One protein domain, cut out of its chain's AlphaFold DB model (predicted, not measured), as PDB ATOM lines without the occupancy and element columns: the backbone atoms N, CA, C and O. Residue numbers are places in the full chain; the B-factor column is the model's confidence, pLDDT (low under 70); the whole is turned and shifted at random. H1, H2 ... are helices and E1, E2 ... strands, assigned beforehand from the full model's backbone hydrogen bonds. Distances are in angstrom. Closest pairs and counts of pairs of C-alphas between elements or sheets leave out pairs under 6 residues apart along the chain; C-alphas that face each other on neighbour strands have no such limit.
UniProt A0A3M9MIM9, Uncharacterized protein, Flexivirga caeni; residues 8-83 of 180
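AT A GLANCE: This is residues 8 to 83 of the 180 residues of an uncharacterized protein of Flexivirga caeni (UniProt A0A3M9MIM9). A four-stranded antiparallel sheet, E1 to E4, forms a slab with three short helices gathered towards its E4 side. H3 crosses over E4 on one face, H1 is on the same face near the end of E4, and H2 packs on H1 beyond that end of the sheet; the opposite face has no named helix on it. The printed part has 76 residues with four named strands followed by three named helices, E1 E2 E3 E4 H1 H2 H3, and its class is mixed, helices and strands. The sheet's order E1 - E2 - E3 - E4 is a meander, each strand the antiparallel neighbour of the one before. The whole is compact, with a radius of gyration of the C-alphas of 12.0 A and spans of 35 by 26 by 17 A.

IN THESE COORDINATES: E1 covers residues 8 to 13, 16.9 A from first to last C-alpha, and begins with C-alpha 8 at (-8.238, 34.193, -9.419). E2, residues 19 to 26, measures 23.5 A, and E3, residues 30 to 37, measures 23.4 A. E4, residues 40 to 45, measures 16.5 A and ends with C-alpha 45 at (-18.356, 25.489, -4.253). H1 is residues 47 to 52, 8.6 A, H2 residues 58 to 64, 9.9 A, and H3 residues 73 to 80, 10.9 A, ending with C-alpha 80 at (-20.999, 24.697, -21.500).

HOW THE PARTS SIT: E1 and E2 form a hairpin, with N 10 and O 23 at 2.8 A. E2 and E3 form a hairpin, with N 22 and O 34 at 2.8 A. E3 and E4 form a hairpin, with N 35 and O 42 at 2.8 A, at 161 degrees between their directions. E1 and E4 are the edge strands and are apart. Residues 42 to 43 of E4 also pair, antiparallel, with residues 69 to 70. H3 is on the sheet at a height of 8.7 A, over E4 and across the strands, at 90 degrees to E4 on the local plane; the closest C-alphas of E4 and H3 are those of Tyr 41 and Ala 76, 6.0 A apart. H1 is on the same face, its height of 4.4 A only just above the sheet's level; it is over none of the strands, but only just, with 2 of its C-alphas falling on E3. The closest C-alphas of E3 and H1 are those of Gly 30 and Phe 49, 4.6 A apart. H1 and H2 touch, with the C-alphas of Lys 47 and Ala 61 closest at 5.1 A, at a steep tilt of 55 degrees, opposite ways. H2 is not on the sheet, but only just, with 4 pairs of C-alphas within 10 A. H3 is apart from H1 and from H2. In H1, H2 and H3 every O i to N i+4 pair is within hydrogen-bond range.

THE WHOLE: The two C-alphas farthest apart are those of Leu 15 and Ala 59, 36.9 A. The printed part has no cut. The link from H2 to H3, 8 residues, is short but not tight, and the other links are tight. The mean pLDDT of the printed part is 91.6, and no printed residue is under 70.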
ATOM      1  N   LYS A   8      -9.183  35.197  -8.931       90.12
ATOM      2  CA  LYS A   8      -8.238  34.193  -9.419       90.12
ATOM      3  C   LYS A   8      -9.024  33.126 -10.167       90.12
ATOM      4  O   LYS A   8     -10.008  32.622  -9.626       90.12
ATOM      5  N   THR A   9      -8.574  32.798 -11.370       90.12
ATOM      6  CA  THR A   9      -9.104  31.698 -12.173       90.12
ATOM      7  C   THR A   9      -7.953  30.761 -12.518       90.12
ATOM      8  O   THR A   9      -6.941  31.220 -13.041       90.12
ATOM      9  N   ASP A  10      -8.117  29.472 -12.243       92.19
ATOM     10  CA  ASP A  10      -7.212  28.409 -12.676       92.19
ATOM     11  C   ASP A  10      -8.011  27.464 -13.581       92.19
ATOM     12  O   ASP A  10      -9.079  26.995 -13.194       92.19
ATOM     13  N   LEU A  11      -7.522  27.195 -14.789       91.62
ATOM     14  CA  LEU A  11      -8.201  26.340 -15.759       91.62
ATOM     15  C   LEU A  11      -7.209  25.320 -16.319       91.62
ATOM     16  O   LEU A  11      -6.085  25.661 -16.684       91.62
ATOM     17  N   THR A  12      -7.600  24.052 -16.339       92.50
ATOM     18  CA  THR A  12      -6.737  22.927 -16.721       92.50
ATOM     19  C   THR A  12      -7.589  21.882 -17.421       92.50
ATOM     20  O   THR A  12      -8.627  21.499 -16.895       92.50
ATOM     21  N   GLY A  13      -7.211  21.449 -18.620       92.31
ATOM     22  CA  GLY A  13      -8.099  20.635 -19.440       92.31
ATOM     23  C   GLY A  13      -7.683  20.510 -20.897       92.31
ATOM     24  O   GLY A  13      -6.633  20.997 -21.321       92.31
ATOM     25  N   THR A  14      -8.534  19.846 -21.666       89.69
ATOM     26  CA  THR A  14      -8.418  19.724 -23.116       89.69
ATOM     27  C   THR A  14      -8.925  20.988 -23.816       89.69
ATOM     28  O   THR A  14      -9.834  21.670 -23.346       89.69
ATOM     29  N   LEU A  15      -8.346  21.312 -24.978       85.38
ATOM     30  CA  LEU A  15      -8.727  22.507 -25.746       85.38
ATOM     31  C   LEU A  15     -10.175  22.474 -26.252       85.38
ATOM     32  O   LEU A  15     -10.725  23.522 -26.557       85.38
ATOM     33  N   ASP A  16     -10.788  21.305 -26.397       83.44
ATOM     34  CA  ASP A  16     -12.196  21.174 -26.789       83.44
ATOM     35  C   ASP A  16     -13.168  21.379 -25.609       83.44
ATOM     36  O   ASP A  16     -14.377  21.403 -25.817       83.44
ATOM     37  N   GLY A  17     -12.657  21.531 -24.380       86.25
ATOM     38  CA  GLY A  17     -13.452  21.714 -23.166       86.25
ATOM     39  C   GLY A  17     -14.204  20.466 -22.697       86.25
ATOM     40  O   GLY A  17     -14.936  20.544 -21.710       86.25
ATOM     41  N   SER A  18     -14.026  19.317 -23.360       88.81
ATOM     42  CA  SER A  18     -14.729  18.072 -23.017       88.81
ATOM     43  C   SER A  18     -14.254  17.467 -21.691       88.81
ATOM     44  O   SER A  18     -15.017  16.769 -21.015       88.81
ATOM     45  N   ASN A  19     -13.011  17.764 -21.297       92.94
ATOM     46  CA  ASN A  19     -12.389  17.275 -20.078       92.94
ATOM     47  C   ASN A  19     -11.550  18.386 -19.420       92.94
ATOM     48  O   ASN A  19     -10.439  18.680 -19.865       92.94
ATOM     49  N   GLN A  20     -12.092  19.042 -18.389       94.62
ATOM     50  CA  GLN A  20     -11.435  20.188 -17.745       94.62
ATOM     51  C   GLN A  20     -11.860  20.412 -16.286       94.62
ATOM     52  O   GLN A  20     -12.969  20.062 -15.892       94.62
ATOM     53  N   ASP A  21     -10.987  21.058 -15.516       95.12
ATOM     54  CA  ASP A  21     -11.258  21.668 -14.216       95.12
ATOM     55  C   ASP A  21     -11.066  23.189 -14.327       95.12
ATOM     56  O   ASP A  21      -9.986  23.663 -14.679       95.12
ATOM     57  N   LEU A  22     -12.107  23.947 -13.987       93.81
ATOM     58  CA  LEU A  22     -12.120  25.404 -13.875       93.81
ATOM     59  C   LEU A  22     -12.333  25.779 -12.410       93.81
ATOM     60  O   LEU A  22     -13.428  25.610 -11.885       93.81
ATOM     61  N   SER A  23     -11.317  26.317 -11.748       94.75
ATOM     62  CA  SER A  23     -11.440  26.876 -10.404       94.75
ATOM     63  C   SER A  23     -11.497  28.393 -10.456       94.75
ATOM     64  O   SER A  23     -10.693  29.032 -11.129       94.75
ATOM     65  N   VAL A  24     -12.427  28.978  -9.711       92.56
ATOM     66  CA  VAL A  24     -12.573  30.422  -9.549       92.56
ATOM     67  C   VAL A  24     -12.645  30.764  -8.068       92.56
ATOM     68  O   VAL A  24     -13.277  30.062  -7.283       92.56
ATOM     69  N   SER A  25     -12.005  31.859  -7.682       92.25
ATOM     70  CA  SER A  25     -12.180  32.478  -6.369       92.25
ATOM     71  C   SER A  25     -12.261  33.986  -6.532       92.25
ATOM     72  O   SER A  25     -11.458  34.564  -7.274       92.25
ATOM     73  N   ARG A  26     -13.218  34.626  -5.860       85.88
ATOM     74  CA  ARG A  26     -13.445  36.068  -5.974       85.88
ATOM     75  C   ARG A  26     -13.918  36.637  -4.639       85.88
ATOM     76  O   ARG A  26     -15.102  36.598  -4.341       85.88
ATOM     77  N   GLY A  27     -12.999  37.218  -3.866       85.50
ATOM     78  CA  GLY A  27     -13.305  37.974  -2.640       85.50
ATOM     79  C   GLY A  27     -14.446  37.391  -1.796       85.50
ATOM     80  O   GLY A  27     -14.383  36.243  -1.366       85.50
ATOM     81  N   ALA A  28     -15.492  38.193  -1.579       85.44
ATOM     82  CA  ALA A  28     -16.670  37.812  -0.796       85.44
ATOM     83  C   ALA A  28     -17.638  36.857  -1.523       85.44
ATOM     84  O   ALA A  28     -18.485  36.252  -0.868       85.44
ATOM     85  N   ASP A  29     -17.510  36.695  -2.843       87.44
ATOM     86  CA  ASP A  29     -18.359  35.792  -3.625       87.44
ATOM     87  C   ASP A  29     -17.977  34.322  -3.411       87.44
ATOM     88  O   ASP A  29     -18.744  33.443  -3.787       87.44
ATOM     89  N   GLY A  30     -16.838  34.041  -2.773       92.94
ATOM     90  CA  GLY A  30     -16.387  32.687  -2.470       92.94
ATOM     91  C   GLY A  30     -15.598  32.043  -3.605       92.94
ATOM     92  O   GLY A  30     -15.035  32.713  -4.479       92.94
ATOM     93  N   SER A  31     -15.516  30.719  -3.545       96.25
ATOM     94  CA  SER A  31     -14.736  29.884  -4.450       96.25
ATOM     95  C   SER A  31     -15.518  28.667  -4.926       96.25
ATOM     96  O   SER A  31     -16.327  28.096  -4.189       96.25
ATOM     97  N   ALA A  32     -15.253  28.255  -6.163       96.50
ATOM     98  CA  ALA A  32     -15.774  27.019  -6.719       96.50
ATOM     99  C   ALA A  32     -14.836  26.404  -7.747       96.50
ATOM    100  O   ALA A  32     -14.106  27.109  -8.439       96.50
ATOM    101  N   THR A  33     -14.929  25.086  -7.882       97.00
ATOM    102  CA  THR A  33     -14.370  24.337  -9.003       97.00
ATOM    103  C   THR A  33     -15.502  23.727  -9.815       97.00
ATOM    104  O   THR A  33     -16.378  23.064  -9.257       97.00
ATOM    105  N   VAL A  34     -15.472  23.924 -11.127       95.62
ATOM    106  CA  VAL A  34     -16.297  23.219 -12.102       95.62
ATOM    107  C   VAL A  34     -15.437  22.155 -12.760       95.62
ATOM    108  O   VAL A  34     -14.383  22.473 -13.300       95.62
ATOM    109  N   ARG A  35     -15.898  20.910 -12.735       96.88
ATOM    110  CA  ARG A  35     -15.319  19.797 -13.475       96.88
ATOM    111  C   ARG A  35     -16.235  19.414 -14.628       96.88
ATOM    112  O   ARG A  35     -17.400  19.093 -14.389       96.88
ATOM    113  N   THR A  36     -15.689  19.382 -15.835       95.50
ATOM    114  CA  THR A  36     -16.346  18.860 -17.035       95.50
ATOM    115  C   THR A  36     -15.745  17.507 -17.388       95.50
ATOM    116  O   THR A  36     -14.524  17.394 -17.510       95.50
ATOM    117  N   VAL A  37     -16.589  16.484 -17.527       93.88
ATOM    118  CA  VAL A  37     -16.204  15.131 -17.967       93.88
ATOM    119  C   VAL A  37     -17.305  14.591 -18.866       93.88
ATOM    120  O   VAL A  37     -18.451  14.493 -18.425       93.88
ATOM    121  N   ASP A  38     -16.963  14.249 -20.110       82.62
ATOM    122  CA  ASP A  38     -17.858  13.624 -21.098       82.62
ATOM    123  C   ASP A  38     -19.211  14.355 -21.245       82.62
ATOM    124  O   ASP A  38     -20.278  13.747 -21.303       82.62
ATOM    125  N   GLY A  39     -19.175  15.695 -21.245       80.81
ATOM    126  CA  GLY A  39     -20.360  16.560 -21.358       80.81
ATOM    127  C   GLY A  39     -21.171  16.742 -20.067       80.81
ATOM    128  O   GLY A  39     -22.155  17.480 -20.058       80.81
ATOM    129  N   GLY A  40     -20.772  16.103 -18.965       91.88
ATOM    130  CA  GLY A  40     -21.328  16.340 -17.634       91.88
ATOM    131  C   GLY A  40     -20.573  17.434 -16.879       91.88
ATOM    132  O   GLY A  40     -19.344  17.437 -16.869       91.88
ATOM    133  N   TYR A  41     -21.307  18.310 -16.188       95.50
ATOM    134  CA  TYR A  41     -20.746  19.388 -15.369       95.50
ATOM    135  C   TYR A  41     -20.984  19.126 -13.883       95.50
ATOM    136  O   TYR A  41     -22.105  18.830 -13.455       95.50
ATOM    137  N   PHE A  42     -19.929  19.262 -13.088       96.81
ATOM    138  CA  PHE A  42     -19.951  19.053 -11.646       96.81
ATOM    139  C   PHE A  42     -19.342  20.259 -10.953       96.81
ATOM    140  O   PHE A  42     -18.252  20.686 -11.308       96.81
ATOM    141  N   VAL A  43     -20.018  20.800  -9.951       96.69
ATOM    142  CA  VAL A  43     -19.604  22.018  -9.257       96.69
ATOM    143  C   VAL A  43     -19.318  21.697  -7.800       96.69
ATOM    144  O   VAL A  43     -20.135  21.074  -7.123       96.69
ATOM    145  N   LYS A  44     -18.164  22.131  -7.302       97.69
ATOM    146  CA  LYS A  44     -17.795  22.092  -5.887       97.69
ATOM    147  C   LYS A  44     -17.484  23.504  -5.425       97.69
ATOM    148  O   LYS A  44     -16.379  23.991  -5.635       97.69
ATOM    149  N   GLY A  45     -18.472  24.147  -4.818       96.88
ATOM    150  CA  GLY A  45     -18.356  25.489  -4.253       96.88
ATOM    151  C   GLY A  45     -18.302  25.497  -2.732       96.88
ATOM    152  O   GLY A  45     -18.790  24.568  -2.077       96.88
ATOM    153  N   ASP A  46     -17.736  26.555  -2.161       97.50
ATOM    154  CA  ASP A  46     -17.938  26.887  -0.752       97.50
ATOM    155  C   ASP A  46     -19.333  27.499  -0.508       97.50
ATOM    156  O   ASP A  46     -20.110  27.754  -1.431       97.50
ATOM    157  N   LYS A  47     -19.681  27.714   0.766       96.75
ATOM    158  CA  LYS A  47     -20.983  28.286   1.146       96.75
ATOM    159  C   LYS A  47     -21.210  29.665   0.509       96.75
ATOM    160  O   LYS A  47     -22.335  29.958   0.110       96.75
ATOM    161  N   ALA A  48     -20.173  30.501   0.432       96.00
ATOM    162  CA  ALA A  48     -20.285  31.850  -0.109       96.00
ATOM    163  C   ALA A  48     -20.602  31.813  -1.608       96.00
ATOM    164  O   ALA A  48     -21.511  32.521  -2.024       96.00
ATOM    165  N   PHE A  49     -19.975  30.916  -2.373       95.00
ATOM    166  CA  PHE A  49     -20.275  30.697  -3.789       95.00
ATOM    167  C   PHE A  49     -21.738  30.313  -4.025       95.00
ATOM    168  O   PHE A  49     -22.421  30.922  -4.854       95.00
ATOM    169  N   TRP A  50     -22.248  29.333  -3.275       94.44
ATOM    170  CA  TRP A  50     -23.634  28.886  -3.431       94.44
ATOM    171  C   TRP A  50     -24.639  30.013  -3.133       94.44
ATOM    172  O   TRP A  50     -25.664  30.130  -3.800       94.44
ATOM    173  N   ILE A  51     -24.343  30.892  -2.174       93.62
ATOM    174  CA  ILE A  51     -25.212  32.038  -1.861       93.62
ATOM    175  C   ILE A  51     -25.051  33.154  -2.902       93.62
ATOM    176  O   ILE A  51     -26.037  33.667  -3.431       93.62
ATOM    177  N   SER A  52     -23.816  33.553  -3.200       90.62
ATOM    178  CA  SER A  52     -23.502  34.728  -4.017       90.62
ATOM    179  C   SER A  52     -23.848  34.510  -5.488       90.62
ATOM    180  O   SER A  52     -24.436  35.390  -6.121       90.62
ATOM    181  N   THR A  53     -23.523  33.330  -6.014       85.69
ATOM    182  CA  THR A  53     -23.465  33.067  -7.451       85.69
ATOM    183  C   THR A  53     -24.717  32.341  -7.905       85.69
ATOM    184  O   THR A  53     -25.355  32.764  -8.862       85.69
ATOM    185  N   THR A  54     -25.130  31.300  -7.174       85.50
ATOM    186  CA  THR A  54     -26.323  30.516  -7.531       85.50
ATOM    187  C   THR A  54     -27.581  30.964  -6.789       85.50
ATOM    188  O   THR A  54     -28.633  30.360  -6.971       85.50
ATOM    189  N   LYS A  55     -27.480  31.978  -5.914       89.62
ATOM    190  CA  LYS A  55     -28.591  32.500  -5.093       89.62
ATOM    191  C   LYS A  55     -29.289  31.424  -4.252       89.62
ATOM    192  O   LYS A  55     -30.487  31.506  -3.989       89.62
ATOM    193  N   ALA A  56     -28.542  30.406  -3.822       90.19
ATOM    194  CA  ALA A  56     -29.081  29.336  -2.998       90.19
ATOM    195  C   ALA A  56     -29.480  29.866  -1.607       90.19
ATOM    196  O   ALA A  56     -28.737  30.661  -1.021       90.19
ATOM    197  N   PRO A  57     -30.590  29.379  -1.020       93.56
ATOM    198  CA  PRO A  57     -30.899  29.624   0.385       93.56
ATOM    199  C   PRO A  57     -29.773  29.133   1.301       93.56
ATOM    200  O   PRO A  57     -29.117  28.133   1.008       93.56
ATOM    201  N   GLU A  58     -29.589  29.784   2.449       94.31
ATOM    202  CA  GLU A  58     -28.457  29.516   3.344       94.31
ATOM    203  C   GLU A  58     -28.364  28.051   3.805       94.31
ATOM    204  O   GLU A  58     -27.277  27.469   3.806       94.31
ATOM    205  N   ALA A  59     -29.499  27.435   4.148       93.88
ATOM    206  CA  ALA A  59     -29.550  26.028   4.542       93.88
ATOM    207  C   ALA A  59     -29.090  25.103   3.403       93.88
ATOM    208  O   ALA A  59     -28.310  24.176   3.625       93.88
ATOM    209  N   THR A  60     -29.509  25.390   2.169       93.19
ATOM    210  CA  THR A  60     -29.075  24.657   0.976       93.19
ATOM    211  C   THR A  60     -27.586  24.865   0.723       93.19
ATOM    212  O   THR A  60     -26.858  23.896   0.533       93.19
ATOM    213  N   ALA A  61     -27.099  26.105   0.792       94.69
ATOM    214  CA  ALA A  61     -25.682  26.412   0.621       94.69
ATOM    215  C   ALA A  61     -24.799  25.669   1.637       94.69
ATOM    216  O   ALA A  61     -23.757  25.135   1.266       94.69
ATOM    217  N   LEU A  62     -25.233  25.573   2.900       95.50
ATOM    218  CA  LEU A  62     -24.531  24.805   3.931       95.50
ATOM    219  C   LEU A  62     -24.498  23.301   3.615       95.50
ATOM    220  O   LEU A  62     -23.480  22.649   3.833       95.50
ATOM    221  N   LEU A  63     -25.591  22.751   3.078       94.50
ATOM    222  CA  LEU A  63     -25.670  21.338   2.702       94.50
ATOM    223  C   LEU A  63     -24.774  20.981   1.510       94.50
ATOM    224  O   LEU A  63     -24.270  19.853   1.463       94.50
ATOM    225  N   LEU A  64     -24.602  21.907   0.561       96.06
ATOM    226  CA  LEU A  64     -23.827  21.714  -0.671       96.06
ATOM    227  C   LEU A  64     -22.348  22.100  -0.530       96.06
ATOM    228  O   LEU A  64     -21.521  21.623  -1.306       96.06
ATOM    229  N   ALA A  65     -22.008  22.952   0.442       96.81
ATOM    230  CA  ALA A  65     -20.654  23.461   0.633       96.81
ATOM    231  C   ALA A  65     -19.615  22.329   0.671       96.81
ATOM    232  O   ALA A  65     -19.720  21.373   1.442       96.81
ATOM    233  N   GLY A  66     -18.600  22.442  -0.187       96.94
ATOM    234  CA  GLY A  66     -17.503  21.482  -0.275       96.94
ATOM    235  C   GLY A  66     -17.880  20.113  -0.851       96.94
ATOM    236  O   GLY A  66     -17.040  19.214  -0.830       96.94
ATOM    237  N   LYS A  67     -19.092  19.929  -1.387       97.31
ATOM    238  CA  LYS A  67     -19.505  18.696  -2.077       97.31
ATOM    239  C   LYS A  67     -19.514  18.904  -3.584       97.31
ATOM    240  O   LYS A  67     -19.754  20.006  -4.061       97.31
ATOM    241  N   TRP A  68     -19.270  17.828  -4.325       97.81
ATOM    242  CA  TRP A  68     -19.472  17.821  -5.768       97.81
ATOM    243  C   TRP A  68     -20.957  17.685  -6.075       97.81
ATOM    244  O   TRP A  68     -21.595  16.725  -5.646       97.81
ATOM    245  N   VAL A  69     -21.492  18.640  -6.823       96.62
ATOM    246  CA  VAL A  69     -22.899  18.710  -7.205       96.62
ATOM    247  C   VAL A  69     -22.991  18.630  -8.720       96.62
ATOM    248  O   VAL A  69     -22.380  19.437  -9.415       96.62
ATOM    249  N   LYS A  70     -23.743  17.672  -9.257       95.62
ATOM    250  CA  LYS A  70     -24.022  17.604 -10.695       95.62
ATOM    251  C   LYS A  70     -24.931  18.771 -11.085       95.62
ATOM    252  O   LYS A  70     -26.021  18.904 -10.524       95.62
ATOM    253  N   ALA A  71     -24.482  19.595 -12.028       92.31
ATOM    254  CA  ALA A  71     -25.226  20.762 -12.487       92.31
ATOM    255  C   ALA A  71     -26.506  20.333 -13.237       92.31
ATOM    256  O   ALA A  71     -26.431  19.460 -14.108       92.31
ATOM    257  N   PRO A  72     -27.677  20.911 -12.915       86.75
ATOM    258  CA  PRO A  72     -28.928  20.639 -13.615       86.75
ATOM    259  C   PRO A  72     -29.133  21.599 -14.799       86.75
ATOM    260  O   PRO A  72     -28.646  22.726 -14.756       86.75
ATOM    261  N   GLY A  73     -29.905  21.169 -15.807       82.56
ATOM    262  CA  GLY A  73     -30.523  22.008 -16.853       82.56
ATOM    263  C   GLY A  73     -29.750  23.274 -17.245       82.56
ATOM    264  O   GLY A  73     -28.620  23.200 -17.722       82.56
ATOM    265  N   SER A  74     -30.349  24.435 -16.972       81.12
ATOM    266  CA  SER A  74     -29.829  25.767 -17.321       81.12
ATOM    267  C   SER A  74     -28.448  26.097 -16.733       81.12
ATOM    268  O   SER A  74     -27.688  26.871 -17.324       81.12
ATOM    269  N   MET A  75     -28.078  25.499 -15.592       86.12
ATOM    270  CA  MET A  75     -26.730  25.641 -15.036       86.12
ATOM    271  C   MET A  75     -25.711  24.907 -15.908       86.12
ATOM    272  O   MET A  75     -24.653  25.462 -16.188       86.12
ATOM    273  N   ALA A  76     -26.023  23.692 -16.366       88.38
ATOM    274  CA  ALA A  76     -25.158  22.963 -17.292       88.38
ATOM    275  C   ALA A  76     -25.001  23.720 -18.623       88.38
ATOM    276  O   ALA A  76     -23.879  23.861 -19.110       88.38
ATOM    277  N   ASP A  77     -26.088  24.290 -19.150       87.56
ATOM    278  CA  ASP A  77     -26.049  25.102 -20.374       87.56
ATOM    279  C   ASP A  77     -25.136  26.323 -20.212       87.56
ATOM    280  O   ASP A  77     -24.284  26.584 -21.061       87.56
ATOM    281  N   SER A  78     -25.237  27.026 -19.080       86.44
ATOM    282  CA  SER A  78     -24.376  28.177 -18.773       86.44
ATOM    283  C   SER A  78     -22.898  27.786 -18.656       86.44
ATOM    284  O   SER A  78     -22.016  28.526 -19.091       86.44
ATOM    285  N   LEU A  79     -22.615  26.613 -18.080       88.94
ATOM    286  CA  LEU A  79     -21.255  26.100 -17.917       88.94
ATOM    287  C   LEU A  79     -20.649  25.599 -19.233       88.94
ATOM    288  O   LEU A  79     -19.428  25.611 -19.372       88.94
ATOM    289  N   SER A  80     -21.474  25.213 -20.210       87.44
ATOM    290  CA  SER A  80     -20.999  24.697 -21.500       87.44
ATOM    291  C   SER A  80     -20.195  25.701 -22.324       87.44
ATOM    292  O   SER A  80     -19.307  25.315 -23.081       87.44
ATOM    293  N   GLY A  81     -20.445  26.998 -22.129       84.38
ATOM    294  CA  GLY A  81     -19.676  28.066 -22.767       84.38
ATOM    295  C   GLY A  81     -18.331  28.361 -22.096       84.38
ATOM    296  O   GLY A  81     -17.508  29.075 -22.670       84.38
ATOM    297  N   LEU A  82     -18.077  27.835 -20.893       87.25
ATOM    298  CA  LEU A  82     -16.877  28.132 -20.108       87.25
ATOM    299  C   LEU A  82     -15.785  27.098 -20.383       87.25
ATOM    300  O   LEU A  82     -15.549  26.207 -19.573       87.25
ATOM    301  N   THR A  83     -15.110  27.209 -21.524       88.19
ATOM    302  CA  THR A  83     -14.062  26.273 -21.954       88.19
ATOM    303  C   THR A  83     -12.703  26.963 -22.051       88.19
ATOM    304  O   THR A  83     -12.614  28.186 -22.153       88.19
TER     305      THR A  83